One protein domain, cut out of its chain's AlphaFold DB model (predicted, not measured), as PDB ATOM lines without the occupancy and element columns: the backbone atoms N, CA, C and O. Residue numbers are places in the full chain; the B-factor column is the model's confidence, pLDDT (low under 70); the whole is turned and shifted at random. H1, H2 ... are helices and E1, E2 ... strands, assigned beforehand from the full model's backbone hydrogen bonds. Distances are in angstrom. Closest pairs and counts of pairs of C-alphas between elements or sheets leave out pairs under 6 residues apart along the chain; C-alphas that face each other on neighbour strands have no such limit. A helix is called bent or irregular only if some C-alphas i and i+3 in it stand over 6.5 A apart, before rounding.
ATOM      1  N   ASN A   2      48.500  30.907  64.575       89.12
ATOM      2  CA  ASN A   2      49.720  31.435  65.240       89.12
ATOM      3  C   ASN A   2      49.441  32.257  66.514       89.12
ATOM      4  O   ASN A   2      50.213  32.176  67.461       89.12
ATOM      5  N   GLN A   3      48.372  33.062  66.510       91.19
ATOM      6  CA  GLN A   3      47.951  33.851  67.677       91.19
ATOM      7  C   GLN A   3      47.446  32.927  68.784       91.19
ATOM      8  O   GLN A   3      48.049  32.869  69.840       91.19
ATOM      9  N   GLU A   4      46.458  32.103  68.449       91.19
ATOM     10  CA  GLU A   4      45.921  31.028  69.288       91.19
ATOM     11  C   GLU A   4      47.008  30.161  69.936       91.19
ATOM     12  O   GLU A   4      47.046  30.049  71.147       91.19
ATOM     13  N   MET A   5      47.980  29.650  69.175       91.31
ATOM     14  CA  MET A   5      49.091  28.876  69.736       91.31
ATOM     15  C   MET A   5      49.926  29.681  70.745       91.31
ATOM     16  O   MET A   5      50.374  29.138  71.752       91.31
ATOM     17  N   ALA A   6      50.162  30.971  70.489       92.62
ATOM     18  CA  ALA A   6      50.860  31.828  71.443       92.62
ATOM     19  C   ALA A   6      50.019  32.051  72.710       92.62
ATOM     20  O   ALA A   6      50.571  31.976  73.806       92.62
ATOM     21  N   ASP A   7      48.712  32.267  72.566       93.75
ATOM     22  CA  ASP A   7      47.778  32.397  73.683       93.75
ATOM     23  C   ASP A   7      47.742  31.104  74.510       93.75
ATOM     24  O   ASP A   7      47.923  31.162  75.722       93.75
ATOM     25  N   THR A   8      47.646  29.929  73.878       94.31
ATOM     26  CA  THR A   8      47.636  28.623  74.558       94.31
ATOM     27  C   THR A   8      48.950  28.334  75.287       94.31
ATOM     28  O   THR A   8      48.925  27.841  76.413       94.31
ATOM     29  N   ILE A   9      50.113  28.688  74.716       94.81
ATOM     30  CA  ILE A   9      51.412  28.510  75.394       94.81
ATOM     31  C   ILE A   9      51.441  29.232  76.745       94.81
ATOM     32  O   ILE A   9      51.960  28.679  77.718       94.81
ATOM     33  N   PHE A  10      50.901  30.449  76.824       95.19
ATOM     34  CA  PHE A  10      50.915  31.220  78.065       95.19
ATOM     35  C   PHE A  10      49.693  30.947  78.942       95.19
ATOM     36  O   PHE A  10      49.876  30.721  80.129       95.19
ATOM     37  N   PHE A  11      48.481  30.917  78.399       94.81
ATOM     38  CA  PHE A  11      47.231  30.934  79.167       94.81
ATOM     39  C   PHE A  11      46.357  29.684  79.009       94.81
ATOM     40  O   PHE A  11      45.338  29.594  79.686       94.81
ATOM     41  N   GLY A  12      46.738  28.723  78.160       93.62
ATOM     42  CA  GLY A  12      45.960  27.499  77.943       93.62
ATOM     43  C   GLY A  12      45.737  26.721  79.239       93.62
ATOM     44  O   GLY A  12      46.665  26.584  80.039       93.62
ATOM     45  N   ASN A  13      44.520  26.221  79.449       92.62
ATOM     46  CA  ASN A  13      44.132  25.495  80.655       92.62
ATOM     47  C   ASN A  13      43.179  24.341  80.309       92.62
ATOM     48  O   ASN A  13      42.069  24.586  79.838       92.62
ATOM     49  N   GLU A  14      43.599  23.108  80.596       91.00
ATOM     50  CA  GLU A  14      42.823  21.892  80.317       91.00
ATOM     51  C   GLU A  14      41.520  21.789  81.130       91.00
ATOM     52  O   GLU A  14      40.579  21.133  80.690       91.00
ATOM     53  N   ASP A  15      41.416  22.483  82.270       89.38
ATOM     54  CA  ASP A  15      40.195  22.489  83.086       89.38
ATOM     55  C   ASP A  15      39.041  23.243  82.406       89.38
ATOM     56  O   ASP A  15      37.871  22.888  82.556       89.38
ATOM     57  N   THR A  16      39.361  24.314  81.674       90.19
ATOM     58  CA  THR A  16      38.373  25.152  80.975       90.19
ATOM     59  C   THR A  16      38.254  24.798  79.502       90.19
ATOM     60  O   THR A  16      37.179  24.923  78.923       90.19
ATOM     61  N   GLU A  17      39.357  24.362  78.901       90.69
ATOM     62  CA  GLU A  17      39.450  23.970  77.503       90.69
ATOM     63  C   GLU A  17      40.189  22.625  77.413       90.69
ATOM     64  O   GLU A  17      41.397  22.596  77.185       90.69
ATOM     65  N   PRO A  18      39.480  21.493  77.583       89.25
ATOM     66  CA  PRO A  18      40.100  20.163  77.614       89.25
ATOM     67  C   PRO A  18      40.822  19.759  76.322       89.25
ATOM     68  O   PRO A  18      41.602  18.809  76.311       89.25
ATOM     69  N   GLU A  19      40.535  20.446  75.216       87.00
ATOM     70  CA  GLU A  19      41.174  20.228  73.916       87.00
ATOM     71  C   GLU A  19      42.543  20.925  73.814       87.00
ATOM     72  O   GLU A  19      43.378  20.539  72.990       87.00
ATOM     73  N   ALA A  20      42.793  21.923  74.666       89.69
ATOM     74  CA  ALA A  20      44.043  22.661  74.733       89.69
ATOM     75  C   ALA A  20      44.997  22.053  75.768       89.69
ATOM     76  O   ALA A  20      44.601  21.482  76.781       89.69
ATOM     77  N   PHE A  21      46.300  22.208  75.535       92.38
ATOM     78  CA  PHE A  21      47.299  21.830  76.530       92.38
ATOM     79  C   PHE A  21      47.446  22.916  77.603       92.38
ATOM     80  O   PHE A  21      47.339  24.112  77.325       92.38
ATOM     81  N   THR A  22      47.798  22.503  78.822       94.94
ATOM     82  CA  THR A  22      48.066  23.433  79.926       94.94
ATOM     83  C   THR A  22      49.361  24.227  79.713       94.94
ATOM     84  O   THR A  22      50.470  23.665  79.733       94.94
ATOM     85  N   GLY A  23      49.204  25.541  79.549       94.25
ATOM     86  CA  GLY A  23      50.244  26.547  79.355       94.25
ATOM     87  C   GLY A  23      50.994  26.929  80.634       94.25
ATOM     88  O   GLY A  23      51.015  26.195  81.623       94.25
ATOM     89  N   LEU A  24      51.667  28.079  80.604       95.12
ATOM     90  CA  LEU A  24      52.564  28.525  81.678       95.12
ATOM     91  C   LEU A  24      51.846  29.208  82.853       95.12
ATOM     92  O   LEU A  24      52.167  28.935  84.006       95.12
ATOM     93  N   ALA A  25      50.870  30.075  82.588       93.44
ATOM     94  CA  ALA A  25      50.174  30.872  83.596       93.44
ATOM     95  C   ALA A  25      49.417  30.021  84.624       93.44
ATOM     96  O   ALA A  25      49.598  30.292  85.812       93.44
ATOM     97  N   PRO A  26      48.661  28.970  84.243       92.88
ATOM     98  CA  PRO A  26      48.009  28.106  85.228       92.88
ATOM     99  C   PRO A  26      49.001  27.319  86.093       92.88
ATOM    100  O   PRO A  26      48.702  27.030  87.244       92.88
ATOM    101  N   ARG A  27      50.204  27.015  85.577       92.56
ATOM    102  CA  ARG A  27      51.262  26.332  86.345       92.56
ATOM    103  C   ARG A  27      51.921  27.240  87.383       92.56
ATOM    104  O   ARG A  27      52.427  26.736  88.374       92.56
ATOM    105  N   PHE A  28      51.942  28.553  87.155       93.62
ATOM    106  CA  PHE A  28      52.569  29.557  88.025       93.62
ATOM    107  C   PHE A  28      51.515  30.562  88.512       93.62
ATOM    108  O   PHE A  28      51.624  31.760  88.237       93.62
ATOM    109  N   ASN A  29      50.451  30.074  89.160       92.25
ATOM    110  CA  ASN A  29      49.266  30.867  89.512       92.25
ATOM    111  C   ASN A  29      49.123  31.211  91.007       92.25
ATOM    112  O   ASN A  29      48.233  31.990  91.337       92.25
ATOM    113  N   SER A  30      49.966  30.665  91.892       91.88
ATOM    114  CA  SER A  30      49.930  30.965  93.327       91.88
ATOM    115  C   SER A  30      51.326  31.121  93.915       91.88
ATOM    116  O   SER A  30      52.208  30.307  93.648       91.88
ATOM    117  N   LEU A  31      51.496  32.135  94.768       90.81
ATOM    118  CA  LEU A  31      52.748  32.405  95.488       90.81
ATOM    119  C   LEU A  31      53.005  31.397  96.617       90.81
ATOM    120  O   LEU A  31      54.109  31.325  97.145       90.81
ATOM    121  N   SER A  32      51.990  30.615  96.989       91.31
ATOM    122  CA  SER A  32      52.077  29.589  98.037       91.31
ATOM    123  C   SER A  32      52.448  28.195  97.519       91.31
ATOM    124  O   SER A  32      52.640  27.272  98.312       91.31
ATOM    125  N   ALA A  33      52.520  28.023  96.197       90.12
ATOM    126  CA  ALA A  33      52.914  26.764  95.580       90.12
ATOM    127  C   ALA A  33      54.423  26.510  95.744       90.12
ATOM    128  O   ALA A  33      55.193  27.430  95.997       90.12
ATOM    129  N   GLU A  34      54.871  25.266  95.544       89.88
ATOM    130  CA  GLU A  34      56.303  24.909  95.606       89.88
ATOM    131  C   GLU A  34      57.148  25.720  94.610       89.88
ATOM    132  O   GLU A  34      58.263  26.127  94.909       89.88
ATOM    133  N   ASN A  35      56.594  26.010  93.432       90.44
ATOM    134  CA  ASN A  35      57.218  26.871  92.431       90.44
ATOM    135  C   ASN A  35      56.951  28.371  92.653       90.44
ATOM    136  O   ASN A  35      57.299  29.173  91.785       90.44
ATOM    137  N   GLY A  36      56.343  28.746  93.784       90.62
ATOM    138  CA  GLY A  36      56.108  30.129  94.195       90.62
ATOM    139  C   GLY A  36      57.405  30.922  94.342       90.62
ATOM    140  O   GLY A  36      57.423  32.101  94.008       90.62
ATOM    141  N   ASP A  37      58.514  30.259  94.688       91.62
ATOM    142  CA  ASP A  37      59.860  30.857  94.715       91.62
ATOM    143  C   ASP A  37      60.284  31.438  93.353       91.62
ATOM    144  O   ASP A  37      61.054  32.394  93.276       91.62
ATOM    145  N   ASN A  38      59.751  30.882  92.262       94.81
ATOM    146  CA  ASN A  38      59.993  31.326  90.891       94.81
ATOM    147  C   ASN A  38      58.908  32.296  90.379       94.81
ATOM    148  O   ASN A  38      58.814  32.564  89.173       94.81
ATOM    149  N   ILE A  39      58.088  32.833  91.283       96.25
ATOM    150  CA  ILE A  39      57.099  33.866  91.004       96.25
ATOM    151  C   ILE A  39      57.477  35.126  91.782       96.25
ATOM    152  O   ILE A  39      57.439  35.164  93.006       96.25
ATOM    153  N   ILE A  40      57.813  36.186  91.056       96.19
ATOM    154  CA  ILE A  40      58.140  37.489  91.635       96.19
ATOM    155  C   ILE A  40      56.879  38.355  91.600       96.19
ATOM    156  O   ILE A  40      56.345  38.628  90.521       96.19
ATOM    157  N   ASP A  41      56.397  38.788  92.764       94.75
ATOM    158  CA  ASP A  41      55.273  39.724  92.885       94.75
ATOM    159  C   ASP A  41      55.755  41.170  92.705       94.75
ATOM    160  O   ASP A  41      56.525  41.684  93.515       94.75
ATOM    161  N   ALA A  42      55.293  41.843  91.648       93.38
ATOM    162  CA  ALA A  42      55.596  43.253  91.406       93.38
ATOM    163  C   ALA A  42      54.687  44.220  92.197       93.38
ATOM    164  O   ALA A  42      54.792  45.437  92.026       93.38
ATOM    165  N   GLY A  43      53.801  43.700  93.055       90.31
ATOM    166  CA  GLY A  43      53.020  44.468  94.028       90.31
ATOM    167  C   GLY A  43      51.747  45.119  93.483       90.31
ATOM    168  O   GLY A  43      51.052  45.813  94.225       90.31
ATOM    169  N   GLY A  44      51.416  44.906  92.208       90.06
ATOM    170  CA  GLY A  44      50.156  45.350  91.617       90.06
ATOM    171  C   GLY A  44      48.946  44.647  92.230       90.06
ATOM    172  O   GLY A  44      49.019  43.542  92.776       90.06
ATOM    173  N   THR A  45      47.800  45.317  92.156       90.31
ATOM    174  CA  THR A  45      46.537  44.817  92.711       90.31
ATOM    175  C   THR A  45      45.430  44.879  91.665       90.31
ATOM    176  O   THR A  45      45.655  45.336  90.553       90.31
ATOM    177  N   GLY A  46      44.244  44.350  91.970       89.44
ATOM    178  CA  GLY A  46      43.118  44.395  91.036       89.44
ATOM    179  C   GLY A  46      43.291  43.494  89.808       89.44
ATOM    180  O   GLY A  46      43.826  42.386  89.898       89.44
ATOM    181  N   SER A  47      42.767  43.950  88.673       90.19
ATOM    182  CA  SER A  47      42.681  43.172  87.431       90.19
ATOM    183  C   SER A  47      43.463  43.770  86.269       90.19
ATOM    184  O   SER A  47      43.497  43.159  85.213       90.19
ATOM    185  N   ASP A  48      44.065  44.946  86.429       91.19
ATOM    186  CA  ASP A  48      44.804  45.682  85.399       91.19
ATOM    187  C   ASP A  48      46.314  45.405  85.458       91.19
ATOM    188  O   ASP A  48      47.159  46.285  85.268       91.19
ATOM    189  N   ASN A  49      46.662  44.140  85.692       93.06
ATOM    190  CA  ASN A  49      48.044  43.705  85.782       93.06
ATOM    191  C   ASN A  49      48.526  43.082  84.470       93.06
ATOM    192  O   ASN A  49      47.760  42.663  83.607       93.06
ATOM    193  N   GLY A  50      49.841  43.032  84.296       93.88
ATOM    194  CA  GLY A  50      50.495  42.184  83.307       93.88
ATOM    195  C   GLY A  50      51.590  41.341  83.940       93.88
ATOM    196  O   GLY A  50      51.920  41.499  85.118       93.88
ATOM    197  N   SER A  51      52.187  40.480  83.123       95.31
ATOM    198  CA  SER A  51      53.314  39.650  83.527       95.31
ATOM    199  C   SER A  51      54.483  39.706  82.539       95.31
ATOM    200  O   SER A  51      54.332  40.024  81.354       95.31
ATOM    201  N   ILE A  52      55.680  39.412  83.045       96.25
ATOM    202  CA  ILE A  52      56.893  39.169  82.257       96.25
ATOM    203  C   ILE A  52      57.364  37.753  82.566       96.25
ATOM    204  O   ILE A  52      57.393  37.337  83.720       96.25
ATOM    205  N   TRP A  53      57.765  37.025  81.532       97.44
ATOM    206  CA  TRP A  53      58.202  35.641  81.653       97.44
ATOM    207  C   TRP A  53      59.662  35.506  81.255       97.44
ATOM    208  O   TRP A  53      60.058  35.980  80.190       97.44
ATOM    209  N   LEU A  54      60.452  34.815  82.067       97.25
ATOM    210  CA  LEU A  54      61.761  34.297  81.685       97.25
ATOM    211  C   LEU A  54      61.634  32.792  81.493       97.25
ATOM    212  O   LEU A  54      61.228  32.086  82.410       97.25
ATOM    213  N   VAL A  55      61.985  32.294  80.309       97.31
ATOM    214  CA  VAL A  55      61.934  30.858  80.010       97.31
ATOM    215  C   VAL A  55      63.277  30.408  79.462       97.31
ATOM    216  O   VAL A  55      63.779  30.978  78.488       97.31
ATOM    217  N   VAL A  56      63.851  29.360  80.055       97.31
ATOM    218  CA  VAL A  56      65.043  28.693  79.523       97.31
ATOM    219  C   VAL A  56      64.630  27.459  78.733       97.31
ATOM    220  O   VAL A  56      64.368  26.390  79.288       97.31
ATOM    221  N   TRP A  57      64.596  27.604  77.410       96.62
ATOM    222  CA  TRP A  57      64.199  26.534  76.498       96.62
ATOM    223  C   TRP A  57      65.298  25.488  76.343       96.62
ATOM    224  O   TRP A  57      66.405  25.808  75.906       96.62
ATOM    225  N   GLY A  58      64.985  24.231  76.641       95.75
ATOM    226  CA  GLY A  58      65.953  23.143  76.609       95.75
ATOM    227  C   GLY A  58      65.303  21.762  76.746       95.75
ATOM    228  O   GLY A  58      64.203  21.626  77.287       95.75
ATOM    229  N   PRO A  59      65.985  20.702  76.279       94.00
ATOM    230  CA  PRO A  59      65.441  19.340  76.288       94.00
ATOM    231  C   PRO A  59      65.226  18.784  77.704       94.00
ATOM    232  O   PRO A  59      64.381  17.913  77.905       94.00
ATOM    233  N   ASN A  60      65.958  19.302  78.693       93.69
ATOM    234  CA  ASN A  60      65.847  18.897  80.095       93.69
ATOM    235  C   ASN A  60      65.130  19.932  80.976       93.69
ATOM    236  O   ASN A  60      64.963  19.685  82.162       93.69
ATOM    237  N   THR A  61      64.708  21.067  80.410       94.06
ATOM    238  CA  THR A  61      64.073  22.174  81.138       94.06
ATOM    239  C   THR A  61      62.628  22.351  80.660       94.06
ATOM    240  O   THR A  61      61.744  21.599  81.071       94.06
ATOM    241  N   VAL A  62      62.384  23.279  79.736       95.62
ATOM    242  CA  VAL A  62      61.082  23.557  79.125       95.62
ATOM    243  C   VAL A  62      61.203  23.395  77.613       95.62
ATOM    244  O   VAL A  62      62.117  23.948  76.998       95.62
ATOM    245  N   HIS A  63      60.299  22.633  76.998       95.38
ATOM    246  CA  HIS A  63      60.263  22.437  75.546       95.38
ATOM    247  C   HIS A  63      58.868  22.069  75.045       95.38
ATOM    248  O   HIS A  63      58.028  21.557  75.785       95.38
ATOM    249  N   GLY A  64      58.638  22.326  73.758       93.62
ATOM    250  CA  GLY A  64      57.458  21.835  73.058       93.62
ATOM    251  C   GLY A  64      57.557  20.337  72.779       93.62
ATOM    252  O   GLY A  64      58.642  19.812  72.524       93.62
ATOM    253  N   ILE A  65      56.414  19.663  72.804       94.06
ATOM    254  CA  ILE A  65      56.266  18.250  72.455       94.06
ATOM    255  C   ILE A  65      55.300  18.095  71.289       94.06
ATOM    256  O   ILE A  65      54.452  18.950  71.040       94.06
ATOM    257  N   ILE A  66      55.442  16.984  70.579       94.31
ATOM    258  CA  ILE A  66      54.565  16.595  69.481       94.31
ATOM    259  C   ILE A  66      54.231  15.104  69.595       94.31
ATOM    260  O   ILE A  66      55.040  14.341  70.135       94.31
ATOM    261  N   PRO A  67      53.064  14.667  69.092       92.50
ATOM    262  CA  PRO A  67      52.733  13.251  69.017       92.50
ATOM    263  C   PRO A  67      53.785  12.441  68.253       92.50
ATOM    264  O   PRO A  67      54.348  12.877  67.247       92.50
ATOM    265  N   VAL A 111      56.992  21.148  80.937       94.69
ATOM    266  CA  VAL A 111      57.825  21.758  81.976       94.69
ATOM    267  C   VAL A 111      58.422  20.611  82.788       94.69
ATOM    268  O   VAL A 111      57.724  20.015  83.603       94.69
ATOM    269  N   ARG A 112      59.680  20.238  82.517       93.81
ATOM    270  CA  ARG A 112      60.375  19.178  83.276       93.81
ATOM    271  C   ARG A 112      60.967  19.690  84.579       93.81
ATOM    272  O   ARG A 112      60.993  18.958  85.558       93.81
ATOM    273  N   ASP A 113      61.451  20.927  84.565       93.50
ATOM    274  CA  ASP A 113      62.027  21.597  85.726       93.50
ATOM    275  C   ASP A 113      61.490  23.028  85.785       93.50
ATOM    276  O   ASP A 113      61.769  23.848  84.904       93.50
ATOM    277  N   TRP A 114      60.683  23.306  86.808       93.81
ATOM    278  CA  TRP A 114      60.028  24.597  87.004       93.81
ATOM    279  C   TRP A 114      61.023  25.711  87.350       93.81
ATOM    280  O   TRP A 114      60.748  26.866  87.044       93.81
ATOM    281  N   ARG A 115      62.209  25.378  87.880       94.75
ATOM    282  CA  ARG A 115      63.239  26.357  88.285       94.75
ATOM    283  C   ARG A 115      63.840  27.130  87.110       94.75
ATOM    284  O   ARG A 115      64.484  28.157  87.288       94.75
ATOM    285  N   TYR A 116      63.649  26.624  85.892       96.38
ATOM    286  CA  TYR A 116      64.119  27.229  84.642       96.38
ATOM    287  C   TYR A 116      63.093  28.160  83.995       96.38
ATOM    288  O   TYR A 116      63.247  28.570  82.837       96.38
ATOM    289  N   LEU A 117      62.039  28.477  84.738       96.62
ATOM    290  CA  LEU A 117      61.012  29.408  84.346       96.62
ATOM    291  C   LEU A 117      60.739  30.359  85.506       96.62
ATOM    292  O   LEU A 117      60.608  29.916  86.639       96.62
ATOM    293  N   VAL A 118      60.649  31.654  85.222       97.31
ATOM    294  CA  VAL A 118      60.306  32.673  86.218       97.31
ATOM    295  C   VAL A 118      59.166  33.525  85.685       97.31
ATOM    296  O   VAL A 118      59.202  33.962  84.529       97.31
ATOM    297  N   ARG A 119      58.161  33.773  86.527       97.00
ATOM    298  CA  ARG A 119      57.057  34.695  86.244       97.00
ATOM    299  C   ARG A 119      57.205  35.929  87.125       97.00
ATOM    300  O   ARG A 119      57.086  35.831  88.337       97.00
ATOM    301  N   ILE A 120      57.392  37.098  86.527       96.44
ATOM    302  CA  ILE A 120      57.187  38.375  87.215       96.44
ATOM    303  C   ILE A 120      55.714  38.727  87.017       96.44
ATOM    304  O   ILE A 120      55.284  38.986  85.891       96.44
ATOM    305  N   CYS A 121      54.931  38.648  88.082       95.00
ATOM    306  CA  CYS A 121      53.481  38.803  88.066       95.00
ATOM    307  C   CYS A 121      53.044  40.146  88.653       95.00
ATOM    308  O   CYS A 121      53.866  40.908  89.158       95.00
ATOM    309  N   ASN A 122      51.737  40.420  88.585       94.19
ATOM    310  CA  ASN A 122      51.113  41.578  89.226       94.19
ATOM    311  C   ASN A 122      51.776  42.914  88.842       94.19
ATOM    312  O   ASN A 122      51.948  43.801  89.671       94.19
ATOM    313  N   ILE A 123      52.202  43.066  87.587       93.62
ATOM    314  CA  ILE A 123      52.797  44.319  87.125       93.62
ATOM    315  C   ILE A 123      51.662  45.261  86.737       93.62
ATOM    316  O   ILE A 123      51.121  45.154  85.633       93.62
ATOM    317  N   ASP A 124      51.327  46.190  87.627       91.50
ATOM    318  CA  ASP A 124      50.286  47.189  87.389       91.50
ATOM    319  C   ASP A 124      50.587  47.993  86.116       91.50
ATOM    320  O   ASP A 124      51.668  48.566  85.913       91.50
ATOM    321  N   ARG A 125      49.623  48.008  85.197       87.19
ATOM    322  CA  ARG A 125      49.803  48.641  83.895       87.19
ATOM    323  C   ARG A 125      49.625  50.147  83.936       87.19
ATOM    324  O   ARG A 125      50.204  50.806  83.064       87.19
ATOM    325  N   SER A 126      48.860  50.664  84.886       86.00
ATOM    326  CA  SER A 126      48.494  52.072  85.014       86.00
ATOM    327  C   SER A 126      49.567  52.890  85.740       86.00
ATOM    328  O   SER A 126      49.848  54.020  85.342       86.00
ATOM    329  N   ASN A 127      50.247  52.288  86.719       81.12
ATOM    330  CA  ASN A 127      51.131  52.993  87.654       81.12
ATOM    331  C   ASN A 127      52.621  53.022  87.267       81.12
ATOM    332  O   ASN A 127      53.466  53.413  88.067       81.12
ATOM    333  N   ARG A 128      52.983  52.625  86.041       81.06
ATOM    334  CA  ARG A 128      54.389  52.602  85.598       81.06
ATOM    335  C   ARG A 128      54.870  53.981  85.172       81.06
ATOM    336  O   ARG A 128      54.291  54.612  84.285       81.06
ATOM    337  N   THR A 129      56.013  54.385  85.707       84.94
ATOM    338  CA  THR A 129      56.709  55.620  85.337       84.94
ATOM    339  C   THR A 129      57.987  55.332  84.554       84.94
ATOM    340  O   THR A 129      58.557  54.238  84.600       84.94
ATOM    341  N   ALA A 130      58.421  56.307  83.753       80.19
ATOM    342  CA  ALA A 130      59.613  56.166  82.922       80.19
ATOM    343  C   ALA A 130      60.906  56.145  83.749       80.19
ATOM    344  O   ALA A 130      61.888  55.576  83.291       80.19
ATOM    345  N   ASP A 131      60.915  56.772  84.917       79.69
ATOM    346  CA  ASP A 131      62.047  56.886  85.839       79.69
ATOM    347  C   ASP A 131      61.990  55.874  86.992       79.69
ATOM    348  O   ASP A 131      62.869  55.895  87.843       79.69
ATOM    349  N   ALA A 132      60.971  55.003  87.013       83.62
ATOM    350  CA  ALA A 132      60.701  54.068  88.108       83.62
ATOM    351  C   ALA A 132      60.582  54.754  89.487       83.62
ATOM    352  O   ALA A 132      60.781  54.121  90.520       83.62
ATOM    353  N   SER A 133      60.229  56.048  89.519       81.06
ATOM    354  CA  SER A 133      60.006  56.796  90.767       81.06
ATOM    355  C   SER A 133      58.764  56.316  91.523       81.06
ATOM    356  O   SER A 133      58.678  56.435  92.745       81.06
ATOM    357  N   SER A 134      57.804  55.760  90.787       80.19
ATOM    358  CA  SER A 134      56.643  55.049  91.306       80.19
ATOM    359  C   SER A 134      56.278  53.862  90.412       80.19
ATOM    360  O   SER A 134      56.556  53.853  89.203       80.19
ATOM    361  N   GLY A 135      55.648  52.858  91.024       82.94
ATOM    362  CA  GLY A 135      55.341  51.586  90.378       82.94
ATOM    363  C   GLY A 135      56.553  50.644  90.301       82.94
ATOM    364  O   GLY A 135      57.567  50.885  90.953       82.94
ATOM    365  N   PRO A 136      56.446  49.550  89.532       86.69
ATOM    366  CA  PRO A 136      57.480  48.522  89.488       86.69
ATOM    367  C   PRO A 136      58.707  48.942  88.660       86.69
ATOM    368  O   PRO A 136      58.583  49.417  87.522       86.69
ATOM    369  N   ASP A 137      59.895  48.701  89.220       91.75
ATOM    370  CA  ASP A 137      61.188  48.803  88.534       91.75
ATOM    371  C   ASP A 137      61.441  47.521  87.724       91.75
ATOM    372  O   ASP A 137      61.807  46.475  88.261       91.75
ATOM    373  N   LEU A 138      61.185  47.572  86.411       91.56
ATOM    374  CA  LEU A 138      61.293  46.391  85.553       91.56
ATOM    375  C   LEU A 138      62.739  45.878  85.427       91.56
ATOM    376  O   LEU A 138      62.913  44.662  85.494       91.56
ATOM    377  N   PRO A 139      63.771  46.729  85.228       91.31
ATOM    378  CA  PRO A 139      65.164  46.295  85.287       91.31
ATOM    379  C   PRO A 139      65.521  45.501  86.546       91.31
ATOM    380  O   PRO A 139      66.097  44.423  86.412       91.31
ATOM    381  N   ASP A 140      65.164  45.998  87.733       92.44
ATOM    382  CA  ASP A 140      65.489  45.327  88.996       92.44
ATOM    383  C   ASP A 140      64.795  43.965  89.115       92.44
ATOM    384  O   ASP A 140      65.449  42.939  89.303       92.44
ATOM    385  N   LEU A 141      63.484  43.917  88.851       94.94
ATOM    386  CA  LEU A 141      62.718  42.665  88.846       94.94
ATOM    387  C   LEU A 141      63.266  41.649  87.829       94.94
ATOM    388  O   LEU A 141      63.249  40.441  88.064       94.94
ATOM    389  N   MET A 142      63.779  42.121  86.689       94.50
ATOM    390  CA  MET A 142      64.421  41.265  85.692       94.50
ATOM    391  C   MET A 142      65.811  40.778  86.118       94.50
ATOM    392  O   MET A 142      66.195  39.686  85.700       94.50
ATOM    393  N   PHE A 143      66.565  41.536  86.923       94.25
ATOM    394  CA  PHE A 143      67.801  41.035  87.535       94.25
ATOM    395  C   PHE A 143      67.493  39.931  88.545       94.25
ATOM    396  O   PHE A 143      68.047  38.842  88.418       94.25
ATOM    397  N   GLN A 144      66.526  40.157  89.439       95.38
ATOM    398  CA  GLN A 144      66.069  39.139  90.389       95.38
ATOM    399  C   GLN A 144      65.626  37.856  89.665       95.38
ATOM    400  O   GLN A 144      66.006  36.753  90.051       95.38
ATOM    401  N   ALA A 145      64.895  37.987  88.552       96.06
ATOM    402  CA  ALA A 145      64.481  36.836  87.752       96.06
ATOM    403  C   ALA A 145      65.657  36.037  87.162       96.06
ATOM    404  O   ALA A 145      65.545  34.822  87.012       96.06
ATOM    405  N   LEU A 146      66.770  36.687  86.808       94.81
ATOM    406  CA  LEU A 146      67.963  35.989  86.316       94.81
ATOM    407  C   LEU A 146      68.675  35.233  87.438       94.81
ATOM    408  O   LEU A 146      69.127  34.114  87.199       94.81
ATOM    409  N   ASP A 147      68.732  35.813  88.636       94.62
ATOM    410  CA  ASP A 147      69.398  35.218  89.799       94.62
ATOM    411  C   ASP A 147      68.645  33.999  90.358       94.62
ATOM    412  O   ASP A 147      69.263  33.095  90.921       94.62
ATOM    413  N   LEU A 148      67.324  33.922  90.150       94.62
ATOM    414  CA  LEU A 148      66.522  32.743  90.506       94.62
ATOM    415  C   LEU A 148      66.822  31.518  89.630       94.62
ATOM    416  O   LEU A 148      66.590  30.383  90.050       94.62
ATOM    417  N   VAL A 149      67.321  31.709  88.404       94.56
ATOM    418  CA  VAL A 149      67.575  30.590  87.489       94.56
ATOM    419  C   VAL A 149      68.914  29.921  87.833       94.56
ATOM    420  O   VAL A 149      69.959  30.555  87.696       94.56
ATOM    421  N   PRO A 150      68.947  28.607  88.146       93.50
ATOM    422  CA  PRO A 150      70.175  27.950  88.609       93.50
ATOM    423  C   PRO A 150      71.335  27.971  87.605       93.50
ATOM    424  O   PRO A 150      72.500  28.042  87.990       93.50
ATOM    425  N   ASN A 151      71.036  27.838  86.308       92.06
ATOM    426  CA  ASN A 151      72.051  27.853  85.255       92.06
ATOM    427  C   ASN A 151      71.466  28.238  83.888       92.06
ATOM    428  O   ASN A 151      70.947  27.397  83.155       92.06
ATOM    429  N   LEU A 152      71.645  29.489  83.471       89.56
ATOM    430  CA  LEU A 152      71.160  29.977  82.173       89.56
ATOM    431  C   LEU A 152      71.756  29.242  80.953       89.56
ATOM    432  O   LEU A 152      71.183  29.315  79.868       89.56
ATOM    433  N   SER A 153      72.862  28.505  81.115       90.56
ATOM    434  CA  SER A 153      73.541  27.778  80.028       90.56
ATOM    435  C   SER A 153      72.921  26.414  79.701       90.56
ATOM    436  O   SER A 153      73.302  25.793  78.711       90.56
ATOM    437  N   MET A 154      71.963  25.927  80.499       90.44
ATOM    438  CA  MET A 154      71.274  24.641  80.265       90.44
ATOM    439  C   MET A 154      70.319  24.654  79.062       90.44
ATOM    440  O   MET A 154      69.768  23.621  78.679       90.44
ATOM    441  N   GLY A 155      70.116  25.821  78.461       92.50
ATOM    442  CA  GLY A 155      69.271  25.999  77.299       92.50
ATOM    443  C   GLY A 155      69.364  27.420  76.769       92.50
ATOM    444  O   GLY A 155      70.326  28.144  77.013       92.50
ATOM    445  N   ARG A 156      68.339  27.833  76.032       95.19
ATOM    446  CA  ARG A 156      68.221  29.190  75.515       95.19
ATOM    447  C   ARG A 156      67.270  29.993  76.392       95.19
ATOM    448  O   ARG A 156      66.054  29.891  76.231       95.19
ATOM    449  N   ALA A 157      67.832  30.814  77.272       96.44
ATOM    450  CA  ALA A 157      67.079  31.803  78.036       96.44
ATOM    451  C   ALA A 157      66.470  32.865  77.109       96.44
ATOM    452  O   ALA A 157      67.141  33.367  76.202       96.44
ATOM    453  N   VAL A 158      65.197  33.199  77.322       97.06
ATOM    454  CA  VAL A 158      64.475  34.242  76.588       97.06
ATOM    455  C   VAL A 158      63.471  34.918  77.518       97.06
ATOM    456  O   VAL A 158      62.694  34.239  78.187       97.06
ATOM    457  N   PHE A 159      63.447  36.250  77.503       97.44
ATOM    458  CA  PHE A 159      62.379  37.030  78.120       97.44
ATOM    459  C   PHE A 159      61.211  37.221  77.154       97.44
ATOM    460  O   PHE A 159      61.417  37.569  75.988       97.44
ATOM    461  N   TYR A 160      59.988  37.081  77.653       97.12
ATOM    462  CA  TYR A 160      58.745  37.353  76.942       97.12
ATOM    463  C   TYR A 160      57.933  38.398  77.696       97.12
ATOM    464  O   TYR A 160      57.707  38.284  78.898       97.12
ATOM    465  N   MET A 161      57.509  39.433  76.980       94.81
ATOM    466  CA  MET A 161      56.712  40.526  77.534       94.81
ATOM    467  C   MET A 161      55.870  41.182  76.441       94.81
ATOM    468  O   MET A 161      56.189  41.082  75.250       94.81
ATOM    469  N   ASP A 162      54.815  41.887  76.831       94.38
ATOM    470  CA  ASP A 162      53.975  42.611  75.887       94.38
ATOM    471  C   ASP A 162      54.668  43.876  75.338       94.38
ATOM    472  O   ASP A 162      55.742  44.315  75.775       94.38
ATOM    473  N   ARG A 163      54.040  44.498  74.336       91.94
ATOM    474  CA  ARG A 163      54.550  45.732  73.724       91.94
ATOM    475  C   ARG A 163      54.703  46.869  74.738       91.94
ATOM    476  O   ARG A 163      55.668  47.630  74.631       91.94
ATOM    477  N   ARG A 164      53.749  47.032  75.660       90.12
ATOM    478  CA  ARG A 164      53.729  48.132  76.631       90.12
ATOM    479  C   ARG A 164      54.843  47.950  77.657       90.12
ATOM    480  O   ARG A 164      55.610  48.892  77.839       90.12
ATOM    481  N   MET A 165      54.994  46.762  78.253       90.38
ATOM    482  CA  MET A 165      56.099  46.442  79.169       90.38
ATOM    483  C   MET A 165      57.453  46.669  78.498       90.38
ATOM    484  O   MET A 165      58.289  47.396  79.033       90.38
ATOM    485  N   ARG A 166      57.633  46.187  77.260       90.25
ATOM    486  CA  ARG A 166      58.869  46.434  76.503       90.25
ATOM    487  C   ARG A 166      59.142  47.927  76.285       90.25
ATOM    488  O   ARG A 166      60.294  48.357  76.310       90.25
ATOM    489  N   GLY A 167      58.101  48.723  76.047       89.12
ATOM    490  CA  GLY A 167      58.207  50.176  75.901       89.12
ATOM    491  C   GLY A 167      58.584  50.903  77.198       89.12
ATOM    492  O   GLY A 167      59.284  51.910  77.143       89.12
ATOM    493  N   PHE A 168      58.141  50.416  78.359       89.00
ATOM    494  CA  PHE A 168      58.539  50.955  79.666       89.00
ATOM    495  C   PHE A 168      59.953  50.539  80.063       89.00
ATOM    496  O   PHE A 168      60.736  51.407  80.430       89.00
ATOM    497  N   LEU A 169      60.327  49.275  79.860       89.00
ATOM    498  CA  LEU A 169      61.691  48.798  80.103       89.00
ATOM    499  C   LEU A 169      62.727  49.627  79.325       89.00
ATOM    500  O   LEU A 169      63.747  50.045  79.864       89.00
ATOM    501  N   ARG A 170      62.426  49.958  78.063       85.81
ATOM    502  CA  ARG A 170      63.275  50.834  77.237       85.81
ATOM    503  C   ARG A 170      63.412  52.263  77.763       85.81
ATOM    504  O   ARG A 170      64.365  52.927  77.375       85.81
ATOM    505  N   ARG A 171      62.465  52.745  78.568       86.81
ATOM    506  CA  ARG A 171      62.499  54.081  79.179       86.81
ATOM    507  C   ARG A 171      63.189  54.060  80.544       86.81
ATOM    508  O   ARG A 171      63.988  54.948  80.805       86.81
ATOM    509  N   GLN A 172      62.958  53.022  81.349       87.31
ATOM    510  CA  GLN A 172      63.552  52.873  82.684       87.31
ATOM    511  C   GLN A 172      65.069  52.646  82.636       87.31
ATOM    512  O   GLN A 172      65.805  53.312  83.358       87.31
ATOM    513  N   VAL A 173      65.570  51.803  81.721       83.25
ATOM    514  CA  VAL A 173      67.016  51.519  81.594       83.25
ATOM    515  C   VAL A 173      67.883  52.780  81.393       83.25
ATOM    516  O   VAL A 173      68.820  52.978  82.165       83.25
ATOM    517  N   PRO A 174      67.634  53.654  80.395       77.56
ATOM    518  CA  PRO A 174      68.459  54.847  80.206       77.56
ATOM    519  C   PRO A 174      68.301  55.869  81.340       77.56
ATOM    520  O   PRO A 174      69.284  56.520  81.700       77.56
ATOM    521  N   ASN A 175      67.110  55.981  81.940       80.38
ATOM    522  CA  ASN A 175      66.883  56.872  83.080       80.38
ATOM    523  C   ASN A 175      67.685  56.436  84.315       80.38
ATOM    524  O   ASN A 175      68.296  57.286  84.959       80.38
ATOM    525  N   ALA A 176      67.798  55.129  84.575       73.06
ATOM    526  CA  ALA A 176      68.645  54.596  85.643       73.06
ATOM    527  C   ALA A 176      70.142  54.916  85.440       73.06
ATOM    528  O   ALA A 176      70.877  55.111  86.404       73.06
ATOM    529  N   THR A 177      70.608  55.037  84.189       69.62
ATOM    530  CA  THR A 177      72.001  55.429  83.872       69.62
ATOM    531  C   THR A 177      72.261  56.942  83.934       69.62
ATOM    532  O   THR A 177      73.353  57.401  83.592       69.62
ATOM    533  N   GLY A 178      71.266  57.742  84.336       65.81
ATOM    534  CA  GLY A 178      71.397  59.190  84.520       65.81
ATOM    535  C   GLY A 178      71.744  59.960  83.243       65.81
ATOM    536  O   GLY A 178      72.365  61.017  83.335       65.81
ATOM    537  N   LEU A 179      71.423  59.408  82.059       60.78
ATOM    538  CA  LEU A 179      71.695  59.967  80.718       60.78
ATOM    539  C   LEU A 179      73.168  60.341  80.425       60.78
ATOM    540  O   LEU A 179      73.483  60.783  79.323       60.78
ATOM    541  N   SER A 180      74.085  60.146  81.375       58.06
ATOM    542  CA  SER A 180      75.408  60.783  81.396       58.06
ATOM    543  C   SER A 180      76.437  60.084  80.503       58.06
ATOM    544  O   SER A 180      77.497  60.636  80.219       58.06
ATOM    545  N   THR A 181      76.125  58.878  80.027       61.03
ATOM    546  CA  THR A 181      76.991  58.073  79.152       61.03
ATOM    547  C   THR A 181      76.416  57.880  77.747       61.03
ATOM    548  O   THR A 181      76.994  57.147  76.941       61.03
ATOM    549  N   LEU A 182      75.272  58.497  77.430       62.59
ATOM    550  CA  LEU A 182      74.651  58.410  76.109       62.59
ATOM    551  C   LEU A 182      75.147  59.561  75.226       62.59
ATOM    552  O   LEU A 182      75.036  60.730  75.580       62.59
ATOM    553  N   THR A 183      75.685  59.236  74.049       58.41
ATOM    554  CA  THR A 183      75.994  60.251  73.030       58.41
ATOM    555  C   THR A 183      74.700  60.895  72.522       58.41
ATOM    556  O   THR A 183      73.660  60.239  72.535       58.41
ATOM    557  N   MET A 184      74.749  62.144  72.029       59.62
ATOM    558  CA  MET A 184      73.563  62.864  71.513       59.62
ATOM    559  C   MET A 184      72.751  62.049  70.481       59.62
ATOM    560  O   MET A 184      71.528  62.136  70.441       59.62
ATOM    561  N   GLU A 185      73.417  61.187  69.710       61.53
ATOM    562  CA  GLU A 185      72.799  60.269  68.740       61.53
ATOM    563  C   GLU A 185      72.007  59.110  69.380       61.53
ATOM    564  O   GLU A 185      71.095  58.565  68.764       61.53
ATOM    565  N   ASN A 186      72.335  58.724  70.617       63.84
ATOM    566  CA  ASN A 186      71.727  57.614  71.358       63.84
ATOM    567  C   ASN A 186      70.878  58.081  72.555       63.84
ATOM    568  O   ASN A 186      70.550  57.261  73.411       63.84
ATOM    569  N   VAL A 187      70.501  59.363  72.634       56.44
ATOM    570  CA  VAL A 187      69.732  59.935  73.765       56.44
ATOM    571  C   VAL A 187      68.378  59.241  73.967       56.44
ATOM    572  O   VAL A 187      67.921  59.098  75.095       56.44
ATOM    573  N   GLY A 188      67.763  58.718  72.898       58.44
ATOM    574  CA  GLY A 188      66.552  57.884  72.974       58.44
ATOM    575  C   GLY A 188      66.790  56.410  73.348       58.44
ATOM    576  O   GLY A 188      65.849  55.613  73.340       58.44
ATOM    577  N   GLY A 189      68.040  56.031  73.632       62.41
ATOM    578  CA  GLY A 189      68.489  54.659  73.846       62.41
ATOM    579  C   GLY A 189      68.570  53.827  72.557       62.41
ATOM    580  O   GLY A 189      67.908  54.095  71.554       62.41
ATOM    581  N   LYS A 190      69.367  52.751  72.585       68.69
ATOM    582  CA  LYS A 190      69.343  51.722  71.531       68.69
ATOM    583  C   LYS A 190      68.147  50.794  71.730       68.69
ATOM    584  O   LYS A 190      67.629  50.642  72.836       68.69
ATOM    585  N   MET A 191      67.683  50.156  70.654       70.00
ATOM    586  CA  MET A 191      66.603  49.177  70.763       70.00
ATOM    587  C   MET A 191      67.044  48.031  71.680       70.00
ATOM    588  O   MET A 191      67.972  47.292  71.358       70.00
ATOM    589  N   LEU A 192      66.369  47.894  72.826       71.19
ATOM    590  CA  LEU A 192      66.633  46.824  73.780       71.19
ATOM    591  C   LEU A 192      66.197  45.489  73.156       71.19
ATOM    592  O   LEU A 192      65.004  45.164  73.082       71.19
ATOM    593  N   ASN A 193      67.179  44.777  72.608       79.06
ATOM    594  CA  ASN A 193      67.019  43.464  71.981       79.06
ATOM    595  C   ASN A 193      67.452  42.329  72.915       79.06
ATOM    596  O   ASN A 193      67.000  41.197  72.749       79.06
ATOM    597  N   ALA A 194      68.288  42.644  73.903       87.25
ATOM    598  CA  ALA A 194      68.706  41.745  74.962       87.25
ATOM    599  C   ALA A 194      68.888  42.525  76.270       87.25
ATOM    600  O   ALA A 194      69.186  43.720  76.242       87.25
ATOM    601  N   PHE A 195      68.727  41.832  77.390       86.94
ATOM    602  CA  PHE A 195      68.996  42.307  78.742       86.94
ATOM    603  C   PHE A 195      69.958  41.306  79.386       86.94
ATOM    604  O   PHE A 195      69.668  40.113  79.359       86.94
ATOM    605  N   GLN A 196      71.131  41.746  79.864       86.88
ATOM    606  CA  GLN A 196      72.177  40.838  80.389       86.88
ATOM    607  C   GLN A 196      72.547  39.691  79.412       86.88
ATOM    608  O   GLN A 196      72.769  38.552  79.803       86.88
ATOM    609  N   GLY A 197      72.544  39.955  78.098       86.06
ATOM    610  CA  GLY A 197      72.796  38.928  77.071       86.06
ATOM    611  C   GLY A 197      71.614  37.989  76.775       86.06
ATOM    612  O   GLY A 197      71.653  37.266  75.780       86.06
ATOM    613  N   VAL A 198      70.526  38.053  77.550       93.44
ATOM    614  CA  VAL A 198      69.294  37.284  77.323       93.44
ATOM    615  C   VAL A 198      68.375  38.030  76.345       93.44
ATOM    616  O   VAL A 198      68.013  39.180  76.600       93.44
ATOM    617  N   PRO A 199      67.962  37.423  75.214       95.06
ATOM    618  CA  PRO A 199      67.066  38.063  74.254       95.06
ATOM    619  C   PRO A 199      65.705  38.435  74.851       95.06
ATOM    620  O   PRO A 199      65.079  37.622  75.530       95.06
ATOM    621  N   VAL A 200      65.199  39.617  74.495       94.62
ATOM    622  CA  VAL A 200      63.857  40.088  74.877       94.62
ATOM    623  C   VAL A 200      62.917  40.002  73.674       94.62
ATOM    624  O   VAL A 200      63.112  40.669  72.653       94.62
ATOM    625  N   ARG A 201      61.878  39.173  73.782       94.81
ATOM    626  CA  ARG A 201      60.872  38.928  72.745       94.81
ATOM    627  C   ARG A 201      59.545  39.566  73.126       94.81
ATOM    628  O   ARG A 201      59.082  39.479  74.257       94.81
ATOM    629  N   ARG A 202      58.930  40.214  72.137       93.62
ATOM    630  CA  ARG A 202      57.577  40.755  72.257       93.62
ATOM    631  C   ARG A 202      56.573  39.641  71.984       93.62
ATOM    632  O   ARG A 202      56.695  38.979  70.955       93.62
ATOM    633  N   VAL A 203      55.579  39.508  72.851       94.56
ATOM    634  CA  VAL A 203      54.441  38.602  72.673       94.56
ATOM    635  C   VAL A 203      53.161  39.398  72.875       94.56
ATOM    636  O   VAL A 203      52.959  39.977  73.935       94.56
TER     637      VAL A 203
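Overview. This is residues 2 to 67 and 111 to 203 of the 214 residues of an uncharacterized protein of marine sediment metagenome (UniProt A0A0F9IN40). A strongly twisted sheet of five strands has helices H4 and H5 over one face, while the short H2 and H3 only graze it and H1 is off to one side, touching H2. Long loops lie at opposite ends of the longest axis, residues 12 to 23 at one end and 177 to 190 at the other. The 159 printed residues run H1 H2 H3 E1 E2 E3 E4 H4 E5 H5 E6; the mixed sheet has the order E1 E4 E2 E5 E6, and E3 pairs with no named strand. The class is mixed, helices and strands, with under half of the residues in named elements; the whole is compact, with a radius of gyration of the C-alphas of 16.5 A and spans of 54 by 36 by 31 A.

Along the chain. Find C-alpha 2 at (49.720, 31.435, 65.240), where H1 begins; it runs 14.2 A to residue 11. Next come H2, residues 24 to 27, and H3, residues 34 to 38, irregular but only just, with C-alphas 34 and 37 7.0 A apart. E1 is residues 39 to 41, E2 residues 49 to 57, 25.3 A long, and E3 residues 62 to 65. Beyond the cut look for E4, residues 117 to 124, 21.0 A, then H4, residues 138 to 147, 14.4 A, and E5, residues 156 to 161, 16.3 A. H5, residues 163 to 176, covers 20.5 A, and E6, residues 198 to 202, ends at C-alpha 202, (57.577, 40.755, 72.257).

Arrangement. Start at E2: it is antiparallel to E4, with N 52 and O 120 2.9 A apart, and to E5, with N 55 and O 158 at 3.0 A. The edge strands are parallel to their neighbours: E1 to E4, N 40 and O 119 at 2.8 A, and E6 to E5, N 201 and O 159 at 2.8 A. E4, H4, E5 is a split strand-helix-strand unit, with E2 between its parallel strands, and E5, H5, E6 one whose strands are neighbours; both crossovers are right-handed. H4 and H5 form two layers with the sheet, at heights over it of 7.9 A and 11.4 A. They touch about perpendicular, at 88 degrees, through residues 168 to 173 of H5; the closest C-alphas, of Leu 138 and Leu 169, are 6.0 A apart. H1 touches H2, C-alphas of Phe 10 and Leu 24 at 4.8 A. Every O i to N i+4 pair is within hydrogen-bond range in H1 and H4, 8 of 10 in H5 and 0 of 1 in H3, which has 1 of 2 O i to N i+3 pairs.

Size, cuts and confidence. The C-alphas farthest apart, of Pro 18 and Met 184, are 54.6 A apart. Residues 68 to 110 are not printed, and C-alphas 67 and 111 are 16.3 A apart across the cut. The links H1 to H2, E4 to H4 and H5 to E6 are long. Residues 177 to 190 have pLDDT under 70.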